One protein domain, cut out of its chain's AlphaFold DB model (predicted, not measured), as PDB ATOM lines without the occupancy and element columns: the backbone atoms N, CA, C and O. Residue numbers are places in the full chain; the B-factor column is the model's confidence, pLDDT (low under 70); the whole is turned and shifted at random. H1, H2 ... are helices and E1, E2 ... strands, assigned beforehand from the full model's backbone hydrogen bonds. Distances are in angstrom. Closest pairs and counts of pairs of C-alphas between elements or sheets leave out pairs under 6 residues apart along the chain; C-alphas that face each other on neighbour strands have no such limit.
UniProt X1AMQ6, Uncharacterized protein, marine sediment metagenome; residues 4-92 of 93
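What this domain is: This is residues 4 to 92 of the 93 residues of an uncharacterized protein of marine sediment metagenome (UniProt X1AMQ6). Two small three-stranded sheets stand one after the other along an elongated domain: E2, E1, E6 has H3 over one face and H1 grazing it, and E4, E3, E5 has H2 grazing it. E2 runs on into E3 and links the two halves. The printed part has 89 residues, mixed helices and strands in the order E1 H1 E2 E3 E4 H2 E5 H3 E6; the first sheet is parallel, the second antiparallel. It is only just compact, close to loose, with a radius of gyration of the C-alphas of 14.6 A and spans of 47 by 27 by 22 A.

How they stand to each other: E1, residues 4 to 7, is the inner strand between E2, residues 23 to 25, N 25 to O 6 being 2.8 A, and E6, residues 81 to 85, N 5 to O 83 being 2.8 A. H1, residues 14 to 20, only grazes this sheet; E1, H1, E2 is a strand-helix-strand unit, two parallel neighbours joined through a helix, with a right-handed crossover. H3, residues 65 to 75, runs along the strands at a height over the sheet of 9.9 A, over E1 at 26 degrees on the local plane; with 2 C-alphas on E6 it is only just not over E6. E3, residues 28 to 31, and E4, residues 34 to 37, form a hairpin, N 29 to O 36 being 2.8 A; E5, residues 59 to 61, is antiparallel to E3, N 30 to O 59 being 2.8 A. H2, residues 44 to 53, only grazes this sheet, with 5 pairs of C-alphas within 10 A, and is only just on it; E4, H2, E5 is a split unit, E3 between its strands, with a right-handed crossover. In H1, H2 and H3 every O i to N i+4 pair is within hydrogen-bond range.

Where its parts are: E1 begins at C-alpha 4 (128.813, 117.172, 131.071). H2 is 14.4 A long, H3 15.4 A and E6 13.1 A, ending at C-alpha 85 (121.364, 117.368, 128.273).

The domain as a whole: The C-alphas farthest apart, those of Arg 53 and Asn 80, are 47.1 A apart. The printed part has no cut and no long link. The mean pLDDT of the printed part is 89.1; residues 89 to 92 are under 70.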
ATOM      1  N   VAL A   4     130.273 117.077 130.992       95.88
ATOM      2  CA  VAL A   4     128.813 117.172 131.071       95.88
ATOM      3  C   VAL A   4     128.406 118.630 130.926       95.88
ATOM      4  O   VAL A   4     128.944 119.502 131.611       95.88
ATOM      5  N   VAL A   5     127.453 118.877 130.035       95.19
ATOM      6  CA  VAL A   5     126.876 120.193 129.771       95.19
ATOM      7  C   VAL A   5     125.366 120.111 129.977       95.19
ATOM      8  O   VAL A   5     124.717 119.176 129.505       95.19
ATOM      9  N   THR A   6     124.799 121.081 130.682       92.75
ATOM     10  CA  THR A   6     123.362 121.134 130.984       92.75
ATOM     11  C   THR A   6     122.844 122.567 130.932       92.75
ATOM     12  O   THR A   6     123.633 123.507 130.963       92.75
ATOM     13  N   ALA A   7     121.528 122.742 130.839       89.81
ATOM     14  CA  ALA A   7     120.885 124.055 130.823       89.81
ATOM     15  C   ALA A   7     120.539 124.564 132.239       89.81
ATOM     16  O   ALA A   7     120.470 123.776 133.189       89.81
ATOM     17  N   SER A   8     120.266 125.865 132.379       87.06
ATOM     18  CA  SER A   8     119.876 126.507 133.648       87.06
ATOM     19  C   SER A   8     118.619 125.896 134.286       87.06
ATOM     20  O   SER A   8     118.571 125.716 135.498       87.06
ATOM     21  N   LEU A   9     117.666 125.416 133.478       85.31
ATOM     22  CA  LEU A   9     116.442 124.739 133.941       85.31
ATOM     23  C   LEU A   9     116.637 123.277 134.391       85.31
ATOM     24  O   LEU A   9     115.670 122.526 134.511       85.31
ATOM     25  N   SER A  10     117.873 122.828 134.612       85.56
ATOM     26  CA  SER A  10     118.157 121.458 135.067       85.56
ATOM     27  C   SER A  10     117.973 121.236 136.571       85.56
ATOM     28  O   SER A  10     118.146 120.112 137.039       85.56
ATOM     29  N   ASN A  11     117.628 122.284 137.329       85.75
ATOM     30  CA  ASN A  11     117.523 122.283 138.795       85.75
ATOM     31  C   ASN A  11     118.823 121.879 139.520       85.75
ATOM     32  O   ASN A  11     118.803 121.531 140.702       85.75
ATOM     33  N   ILE A  12     119.967 121.929 138.830       89.00
ATOM     34  CA  ILE A  12     121.287 121.734 139.432       89.00
ATOM     35  C   ILE A  12     121.765 123.078 139.971       89.00
ATOM     36  O   ILE A  12     121.839 124.061 139.236       89.00
ATOM     37  N   THR A  13     122.118 123.122 141.255       89.56
ATOM     38  CA  THR A  13     122.635 124.350 141.865       89.56
ATOM     39  C   THR A  13     124.042 124.677 141.348       89.56
ATOM     40  O   THR A  13     124.810 123.756 141.040       89.56
ATOM     41  N   PRO A  14     124.449 125.960 141.318       88.94
ATOM     42  CA  PRO A  14     125.803 126.347 140.915       88.94
ATOM     43  C   PRO A  14     126.903 125.636 141.717       88.94
ATOM     44  O   PRO A  14     127.936 125.265 141.164       88.94
ATOM     45  N   GLN A  15     126.666 125.377 143.008       93.50
ATOM     46  CA  GLN A  15     127.610 124.679 143.882       93.50
ATOM     47  C   GLN A  15     127.785 123.214 143.474       93.50
ATOM     48  O   GLN A  15     128.905 122.705 143.460       93.50
ATOM     49  N   LEU A  16     126.693 122.524 143.121       94.75
ATOM     50  CA  LEU A  16     126.763 121.153 142.615       94.75
ATOM     51  C   LEU A  16     127.427 121.118 141.239       94.75
ATOM     52  O   LEU A  16     128.301 120.282 141.012       94.75
ATOM     53  N   ALA A  17     127.068 122.047 140.353       93.94
ATOM     54  CA  ALA A  17     127.679 122.146 139.034       93.94
ATOM     55  C   ALA A  17     129.199 122.335 139.139       93.94
ATOM     56  O   ALA A  17     129.958 121.579 138.534       93.94
ATOM     57  N   GLN A  18     129.650 123.257 139.993       94.69
ATOM     58  CA  GLN A  18     131.069 123.483 140.257       94.69
ATOM     59  C   GLN A  18     131.747 122.244 140.858       94.69
ATOM     60  O   GLN A  18     132.793 121.824 140.364       94.69
ATOM     61  N   LYS A  19     131.141 121.624 141.881       96.50
ATOM     62  CA  LYS A  19     131.679 120.429 142.554       96.50
ATOM     63  C   LYS A  19     131.928 119.269 141.588       96.50
ATOM     64  O   LYS A  19     132.900 118.540 141.756       96.50
ATOM     65  N   PHE A  20     131.052 119.089 140.603       95.19
ATOM     66  CA  PHE A  20     131.134 117.989 139.642       95.19
ATOM     67  C   PHE A  20     131.737 118.393 138.287       95.19
ATOM     68  O   PHE A  20     131.806 117.560 137.385       95.19
ATOM     69  N   GLY A  21     132.184 119.645 138.126       94.50
ATOM     70  CA  GLY A  21     132.732 120.145 136.861       94.50
ATOM     71  C   GLY A  21     131.718 120.153 135.709       94.50
ATOM     72  O   GLY A  21     132.098 119.978 134.550       94.50
ATOM     73  N   ILE A  22     130.432 120.318 136.027       95.06
ATOM     74  CA  ILE A  22     129.340 120.406 135.055       95.06
ATOM     75  C   ILE A  22     129.302 121.828 134.505       95.06
ATOM     76  O   ILE A  22     129.280 122.803 135.255       95.06
ATOM     77  N   THR A  23     129.272 121.945 133.183       95.12
ATOM     78  CA  THR A  23     129.127 123.242 132.522       95.12
ATOM     79  C   THR A  23     127.651 123.593 132.381       95.12
ATOM     80  O   THR A  23     126.885 122.830 131.792       95.12
ATOM     81  N   MET A  24     127.262 124.753 132.905       92.12
ATOM     82  CA  MET A  24     125.903 125.282 132.800       92.12
ATOM     83  C   MET A  24     125.798 126.220 131.595       92.12
ATOM     84  O   MET A  24     126.633 127.107 131.427       92.12
ATOM     85  N   VAL A  25     124.769 126.031 130.777       92.19
ATOM     86  CA  VAL A  25     124.386 126.915 129.671       92.19
ATOM     87  C   VAL A  25     123.123 127.666 130.089       92.19
ATOM     88  O   VAL A  25     122.162 127.013 130.508       92.19
ATOM     89  N   PRO A  26     123.092 129.006 130.022       89.81
ATOM     90  CA  PRO A  26     121.892 129.756 130.366       89.81
ATOM     91  C   PRO A  26     120.780 129.507 129.342       89.81
ATOM     92  O   PRO A  26     121.024 129.058 128.223       89.81
ATOM     93  N   LEU A  27     119.551 129.822 129.727       90.50
ATOM     94  CA  LEU A  27     118.444 130.039 128.802       90.50
ATOM     95  C   LEU A  27     118.019 131.502 128.891       90.50
ATOM     96  O   LEU A  27     118.368 132.193 129.847       90.50
ATOM     97  N   TYR A  28     117.281 131.967 127.892       91.44
ATOM     98  CA  TYR A  28     116.756 133.324 127.879       91.44
ATOM     99  C   TYR A  28     115.301 133.344 128.324       91.44
ATOM    100  O   TYR A  28     114.496 132.523 127.879       91.44
ATOM    101  N   VAL A  29     114.974 134.318 129.168       91.69
ATOM    102  CA  VAL A  29     113.613 134.749 129.478       91.69
ATOM    103  C   VAL A  29     113.344 136.021 128.690       91.69
ATOM    104  O   VAL A  29     114.082 136.996 128.813       91.69
ATOM    105  N   ASN A  30     112.287 136.019 127.886       91.88
ATOM    106  CA  ASN A  30     111.960 137.116 126.989       91.88
ATOM    107  C   ASN A  30     110.683 137.819 127.451       91.88
ATOM    108  O   ASN A  30     109.611 137.214 127.491       91.88
ATOM    109  N   PHE A  31     110.780 139.114 127.743       91.25
ATOM    110  CA  PHE A  31     109.638 139.991 127.990       91.25
ATOM    111  C   PHE A  31     109.469 140.934 126.794       91.25
ATOM    112  O   PHE A  31     110.078 141.999 126.711       91.25
ATOM    113  N   GLY A  32     108.638 140.535 125.827       88.38
ATOM    114  CA  GLY A  32     108.452 141.305 124.597       88.38
ATOM    115  C   GLY A  32     109.734 141.342 123.759       88.38
ATOM    116  O   GLY A  32     110.108 140.329 123.177       88.38
ATOM    117  N   SER A  33     110.383 142.507 123.674       89.69
ATOM    118  CA  SER A  33     111.645 142.702 122.940       89.69
ATOM    119  C   SER A  33     112.899 142.582 123.808       89.69
ATOM    120  O   SER A  33     114.005 142.648 123.277       89.69
ATOM    121  N   GLU A  34     112.746 142.458 125.125       90.75
ATOM    122  CA  GLU A  34     113.865 142.346 126.059       90.75
ATOM    123  C   GLU A  34     114.133 140.877 126.380       90.75
ATOM    124  O   GLU A  34     113.199 140.119 126.646       90.75
ATOM    125  N   ALA A  35     115.407 140.485 126.363       91.81
ATOM    126  CA  ALA A  35     115.862 139.133 126.657       91.81
ATOM    127  C   ALA A  35     116.838 139.163 127.835       91.81
ATOM    128  O   ALA A  35     117.792 139.940 127.833       91.81
ATOM    129  N   TYR A  36     116.607 138.290 128.809       92.19
ATOM    130  CA  TYR A  36     117.365 138.198 130.050       92.19
ATOM    131  C   TYR A  36     117.949 136.794 130.188       92.19
ATOM    132  O   TYR A  36     117.218 135.812 130.038       92.19
ATOM    133  N   CYS A  37     119.242 136.664 130.487       90.62
ATOM    134  CA  CYS A  37     119.824 135.371 130.833       90.62
ATOM    135  C   CYS A  37     119.299 134.910 132.199       90.62
ATOM    136  O   CYS A  37     119.488 135.579 133.218       90.62
ATOM    137  N   ASP A  38     118.678 133.736 132.224       88.31
ATOM    138  CA  ASP A  38     118.143 133.108 133.428       88.31
ATOM    139  C   ASP A  38     119.224 132.934 134.511       88.31
ATOM    140  O   ASP A  38     120.309 132.410 134.243       88.31
ATOM    141  N   ASN A  39     118.915 133.366 135.739       82.38
ATOM    142  CA  ASN A  39     119.806 133.377 136.907       82.38
ATOM    143  C   ASN A  39     121.113 134.181 136.738       82.38
ATOM    144  O   ASN A  39     122.033 134.030 137.547       82.38
ATOM    145  N   VAL A  40     121.207 135.025 135.707       86.19
ATOM    146  CA  VAL A  40     122.351 135.919 135.466       86.19
ATOM    147  C   VAL A  40     121.884 137.369 135.396       86.19
ATOM    148  O   VAL A  40     122.322 138.181 136.205       86.19
ATOM    149  N   ASP A  41     120.968 137.669 134.475       91.44
ATOM    150  CA  ASP A  41     120.430 139.019 134.267       91.44
ATOM    151  C   ASP A  41     119.095 139.227 134.992       91.44
ATOM    152  O   ASP A  41     118.689 140.361 135.227       91.44
ATOM    153  N   ILE A  42     118.399 138.134 135.317       90.19
ATOM    154  CA  ILE A  42     117.117 138.152 136.018       90.19
ATOM    155  C   ILE A  42     117.092 137.078 137.103       90.19
ATOM    156  O   ILE A  42     117.414 135.907 136.867       90.19
ATOM    157  N   SER A  43     116.711 137.481 138.309       89.75
ATOM    158  CA  SER A  43     116.440 136.563 139.410       89.75
ATOM    159  C   SER A  43     115.031 135.977 139.319       89.75
ATOM    160  O   SER A  43     114.119 136.547 138.718       89.75
ATOM    161  N   THR A  44     114.817 134.846 139.989       88.38
ATOM    162  CA  THR A  44     113.487 134.239 140.131       88.38
ATOM    163  C   THR A  44     112.454 135.216 140.705       88.38
ATOM    164  O   THR A  44     111.306 135.223 140.270       88.38
ATOM    165  N   GLU A  45     112.845 136.053 141.668       91.00
ATOM    166  CA  GLU A  45     111.960 137.050 142.284       91.00
ATOM    167  C   GLU A  45     111.575 138.156 141.290       91.00
ATOM    168  O   GLU A  45     110.392 138.460 141.128       91.00
ATOM    169  N   GLU A  46     112.547 138.695 140.551       90.81
ATOM    170  CA  GLU A  46     112.300 139.688 139.498       90.81
ATOM    171  C   GLU A  46     111.428 139.127 138.374       90.81
ATOM    172  O   GLU A  46     110.533 139.821 137.891       90.81
ATOM    173  N   PHE A  47     111.625 137.859 138.003       90.88
ATOM    174  CA  PHE A  47     110.766 137.166 137.050       90.88
ATOM    175  C   PHE A  47     109.305 137.137 137.517       90.88
ATOM    176  O   PHE A  47     108.413 137.538 136.765       90.88
ATOM    177  N   TYR A  48     109.044 136.714 138.760       91.12
ATOM    178  CA  TYR A  48     107.681 136.669 139.296       91.12
ATOM    179  C   TYR A  48     107.063 138.064 139.437       91.12
ATOM    180  O   TYR A  48     105.901 138.251 139.079       91.12
ATOM    181  N   HIS A  49     107.829 139.073 139.852       90.19
ATOM    182  CA  HIS A  49     107.341 140.453 139.844       90.19
ATOM    183  C   HIS A  49     107.041 140.973 138.432       90.19
ATOM    184  O   HIS A  49     106.082 141.725 138.243       90.19
ATOM    185  N   GLY A  50     107.826 140.567 137.433       86.50
ATOM    186  CA  GLY A  50     107.556 140.841 136.023       86.50
ATOM    187  C   GLY A  50     106.227 140.239 135.562       86.50
ATOM    188  O   GLY A  50     105.459 140.916 134.879       86.50
ATOM    189  N   LEU A  51     105.907 139.014 135.999       89.31
ATOM    190  CA  LEU A  51     104.624 138.357 135.721       89.31
ATOM    191  C   LEU A  51     103.430 139.079 136.358       89.31
ATOM    192  O   LEU A  51     102.390 139.211 135.720       89.31
ATOM    193  N   GLU A  52     103.564 139.555 137.596       87.88
ATOM    194  CA  GLU A  52     102.489 140.275 138.298       87.88
ATOM    195  C   GLU A  52     102.191 141.644 137.675       87.88
ATOM    196  O   GLU A  52     101.043 142.094 137.648       87.88
ATOM    197  N   ARG A  53     103.231 142.331 137.191       82.38
ATOM    198  CA  ARG A  53     103.139 143.697 136.648       82.38
ATOM    199  C   ARG A  53     102.844 143.721 135.147       82.38
ATOM    200  O   ARG A  53     102.328 144.716 134.635       82.38
ATOM    201  N   GLY A  54     103.220 142.665 134.433       72.56
ATOM    202  CA  GLY A  54     103.220 142.611 132.979       72.56
ATOM    203  C   GLY A  54     101.869 142.228 132.377       72.56
ATOM    204  O   GLY A  54     101.215 141.285 132.801       72.56
ATOM    205  N   LYS A  55     101.477 142.918 131.298       71.94
ATOM    206  CA  LYS A  55     100.431 142.431 130.374       71.94
ATOM    207  C   LYS A  55     100.974 141.426 129.350       71.94
ATOM    208  O   LYS A  55     100.194 140.799 128.638       71.94
ATOM    209  N   ILE A  56     102.298 141.331 129.234       82.12
ATOM    210  CA  ILE A  56     102.998 140.488 128.265       82.12
ATOM    211  C   ILE A  56     103.374 139.188 128.967       82.12
ATOM    212  O   ILE A  56     104.093 139.206 129.962       82.12
ATOM    213  N   ILE A  57     102.885 138.072 128.433       88.56
ATOM    214  CA  ILE A  57     103.277 136.737 128.882       88.56
ATOM    215  C   ILE A  57     104.706 136.496 128.378       88.56
ATOM    216  O   ILE A  57     104.914 136.581 127.163       88.56
ATOM    217  N   PRO A  58     105.683 136.231 129.262       90.06
ATOM    218  CA  PRO A  58     107.045 135.992 128.827       90.06
ATOM    219  C   PRO A  58     107.150 134.686 128.046       90.06
ATOM    220  O   PRO A  58     106.436 133.715 128.311       90.06
ATOM    221  N   THR A  59     108.083 134.671 127.106       91.00
ATOM    222  CA  THR A  59     108.509 133.476 126.376       91.00
ATOM    223  C   THR A  59     109.906 133.078 126.827       91.00
ATOM    224  O   THR A  59     110.593 133.820 127.530       91.00
ATOM    225  N   THR A  60     110.346 131.884 126.455       89.75
ATOM    226  CA  THR A  60     111.703 131.413 126.733       89.75
ATOM    227  C   THR A  60     112.359 130.938 125.453       89.75
ATOM    228  O   THR A  60     111.715 130.365 124.578       89.75
ATOM    229  N   SER A  61     113.662 131.155 125.335       89.44
ATOM    230  CA  SER A  61     114.428 130.697 124.180       89.44
ATOM    231  C   SER A  61     115.753 130.077 124.593       89.44
ATOM    232  O   SER A  61     116.312 130.354 125.656       89.44
ATOM    233  N   THR A  62     116.265 129.205 123.730       88.56
ATOM    234  CA  THR A  62     117.624 128.680 123.863       88.56
ATOM    235  C   THR A  62     118.654 129.729 123.450       88.56
ATOM    236  O   THR A  62     118.331 130.704 122.768       88.56
ATOM    237  N   VAL A  63     119.910 129.507 123.834       88.69
ATOM    238  CA  VAL A  63     121.044 130.259 123.290       88.69
ATOM    239  C   VAL A  63     121.206 130.002 121.783       88.69
ATOM    240  O   VAL A  63     120.833 128.920 121.308       88.69
ATOM    241  N   PRO A  64     121.778 130.958 121.026       90.00
ATOM    242  CA  PRO A  64     122.055 130.784 119.605       90.00
ATOM    243  C   PRO A  64     122.987 129.591 119.324       90.00
ATOM    244  O   PRO A  64     123.831 129.264 120.162       90.00
ATOM    245  N   PRO A  65     122.913 128.971 118.132       91.25
ATOM    246  CA  PRO A  65     123.814 127.882 117.748       91.25
ATOM    247  C   PRO A  65     125.307 128.225 117.873       91.25
ATOM    248  O   PRO A  65     126.092 127.373 118.287       91.25
ATOM    249  N   ASP A  66     125.689 129.473 117.589       95.06
ATOM    250  CA  ASP A  66     127.084 129.930 117.660       95.06
ATOM    251  C   ASP A  66     127.652 129.848 119.083       95.06
ATOM    252  O   ASP A  66     128.804 129.461 119.269       95.06
ATOM    253  N   PHE A  67     126.817 130.077 120.102       92.94
ATOM    254  CA  PHE A  67     127.209 129.890 121.499       92.94
ATOM    255  C   PHE A  67     127.640 128.441 121.764       92.94
ATOM    256  O   PHE A  67     128.663 128.185 122.405       92.94
ATOM    257  N   PHE A  68     126.875 127.466 121.258       93.38
ATOM    258  CA  PHE A  68     127.232 126.055 121.392       93.38
ATOM    259  C   PHE A  68     128.488 125.709 120.597       93.38
ATOM    260  O   PHE A  68     129.315 124.944 121.093       93.38
ATOM    261  N   ALA A  69     128.653 126.269 119.397       95.50
ATOM    262  CA  ALA A  69     129.844 126.050 118.583       95.50
ATOM    263  C   ALA A  69     131.113 126.501 119.323       95.50
ATOM    264  O   ALA A  69     132.067 125.729 119.442       95.50
ATOM    265  N   GLU A  70     131.101 127.705 119.897       97.38
ATOM    266  CA  GLU A  70     132.209 128.234 120.692       97.38
ATOM    267  C   GLU A  70     132.460 127.404 121.957       97.38
ATOM    268  O   GLU A  70     133.601 127.025 122.252       97.38
ATOM    269  N   LEU A  71     131.394 127.069 122.691       96.12
ATOM    270  CA  LEU A  71     131.496 126.279 123.911       96.12
ATOM    271  C   LEU A  71     132.096 124.895 123.638       96.12
ATOM    272  O   LEU A  71     133.021 124.462 124.330       96.12
ATOM    273  N   PHE A  72     131.590 124.188 122.630       95.94
ATOM    274  CA  PHE A  72     132.068 122.852 122.296       95.94
ATOM    275  C   PHE A  72     133.481 122.879 121.717       95.94
ATOM    276  O   PHE A  72     134.269 121.997 122.051       95.94
ATOM    277  N   ALA A  73     133.854 123.908 120.949       97.00
ATOM    278  CA  ALA A  73     135.231 124.104 120.491       97.00
ATOM    279  C   ALA A  73     136.215 124.352 121.647       97.00
ATOM    280  O   ALA A  73     137.388 123.981 121.565       97.00
ATOM    281  N   LYS A  74     135.762 124.974 122.742       97.12
ATOM    282  CA  LYS A  74     136.561 125.110 123.964       97.12
ATOM    283  C   LYS A  74     136.685 123.775 124.698       97.12
ATOM    284  O   LYS A  74     137.798 123.363 125.012       97.12
ATOM    285  N   LEU A  75     135.565 123.094 124.942       96.44
ATOM    286  CA  LEU A  75     135.541 121.834 125.692       96.44
ATOM    287  C   LEU A  75     136.267 120.695 124.963       96.44
ATOM    288  O   LEU A  75     136.882 119.855 125.620       96.44
ATOM    289  N   SER A  76     136.258 120.677 123.629       96.19
ATOM    290  CA  SER A  76     136.937 119.651 122.825       96.19
ATOM    291  C   SER A  76     138.460 119.646 122.991       96.19
ATOM    292  O   SER A  76     139.102 118.630 122.746       96.19
ATOM    293  N   LYS A  77     139.053 120.747 123.471       96.69
ATOM    294  CA  LYS A  77     140.481 120.808 123.824       96.69
ATOM    295  C   LYS A  77     140.815 119.993 125.078       96.69
ATOM    296  O   LYS A  77     141.971 119.653 125.295       96.69
ATOM    297  N   GLU A  78     139.813 119.693 125.905       94.88
ATOM    298  CA  GLU A  78     139.959 118.993 127.185       94.88
ATOM    299  C   GLU A  78     139.373 117.571 127.158       94.88
ATOM    300  O   GLU A  78     139.706 116.740 128.008       94.88
ATOM    301  N   THR A  79     138.464 117.278 126.223       94.88
ATOM    302  CA  THR A  79     137.768 115.990 126.139       94.88
ATOM    303  C   THR A  79     137.446 115.568 124.707       94.88
ATOM    304  O   THR A  79     137.162 116.393 123.847       94.88
ATOM    305  N   ASN A  80     137.378 114.253 124.493       94.25
ATOM    306  CA  ASN A  80     136.884 113.643 123.258       94.25
ATOM    307  C   ASN A  80     135.369 113.354 123.289       94.25
ATOM    308  O   ASN A  80     134.822 112.902 122.290       94.25
ATOM    309  N   VAL A  81     134.694 113.541 124.432       95.56
ATOM    310  CA  VAL A  81     133.267 113.222 124.601       95.56
ATOM    311  C   VAL A  81     132.575 114.306 125.422       95.56
ATOM    312  O   VAL A  81     132.878 114.510 126.602       95.56
ATOM    313  N   ILE A  82     131.588 114.950 124.804       96.31
ATOM    314  CA  ILE A  82     130.714 115.934 125.439       96.31
ATOM    315  C   ILE A  82     129.314 115.326 125.527       96.31
ATOM    316  O   ILE A  82     128.729 114.958 124.512       96.31
ATOM    317  N   PHE A  83     128.776 115.219 126.741       95.00
ATOM    318  CA  PHE A  83     127.388 114.834 126.972       95.00
ATOM    319  C   PHE A  83     126.569 116.086 127.278       95.00
ATOM    320  O   PHE A  83     126.756 116.708 128.323       95.00
ATOM    321  N   TYR A  84     125.669 116.455 126.366       92.00
ATOM    322  CA  TYR A  84     124.775 117.596 126.532       92.00
ATOM    323  C   TYR A  84     123.347 117.130 126.819       92.00
ATOM    324  O   TYR A  84     122.765 116.375 126.037       92.00
ATOM    325  N   LYS A  85     122.765 117.608 127.924       87.06
ATOM    326  CA  LYS A  85     121.364 117.368 128.273       87.06
ATOM    327  C   LYS A  85     120.614 118.691 128.400       87.06
ATOM    328  O   LYS A  85     120.850 119.463 129.322       87.06
ATOM    329  N   CYS A  86     119.656 118.909 127.502       79.06
ATOM    330  CA  CYS A  86     118.675 119.984 127.620       79.06
ATOM    331  C   CYS A  86     117.359 119.469 128.224       79.06
ATOM    332  O   CYS A  86     116.978 118.297 128.045       79.06
ATOM    333  N   CYS A  87     116.657 120.368 128.915       73.56
ATOM    334  CA  CYS A  87     115.248 120.204 129.251       73.56
ATOM    335  C   CYS A  87     114.402 120.137 127.973       73.56
ATOM    336  O   CYS A  87     114.867 120.472 126.883       73.56
ATOM    337  N   ASN A  88     113.176 119.628 128.099       72.12
ATOM    338  CA  ASN A  88     112.295 119.418 126.957       72.12
ATOM    339  C   ASN A  88     112.096 120.732 126.183       72.12
ATOM    340  O   ASN A  88     111.539 121.688 126.720       72.12
ATOM    341  N   LEU A  89     112.540 120.755 124.924       64.19
ATOM    342  CA  LEU A  89     112.475 121.926 124.049       64.19
ATOM    343  C   LEU A  89     111.033 122.404 123.827       64.19
ATOM    344  O   LEU A  89     110.830 123.577 123.575       64.19
ATOM    345  N   SER A  90     110.022 121.546 124.004       62.59
ATOM    346  CA  SER A  90     108.608 121.941 123.912       62.59
ATOM    347  C   SER A  90     108.152 122.906 125.016       62.59
ATOM    348  O   SER A  90     107.078 123.498 124.897       62.59
ATOM    349  N   ILE A  91     108.932 123.024 126.097       59.78
ATOM    350  CA  ILE A  91     108.723 123.986 127.192       59.78
ATOM    351  C   ILE A  91     109.367 125.340 126.841       59.78
ATOM    352  O   ILE A  91     108.987 126.360 127.403       59.78
ATOM    353  N   ILE A  92     110.293 125.350 125.875       59.06
ATOM    354  CA  ILE A  92     110.978 126.536 125.362       59.06
ATOM    355  C   ILE A  92     110.176 127.053 124.159       59.06
ATOM    356  O   ILE A  92     110.272 126.515 123.056       59.06
TER     357      ILE A  92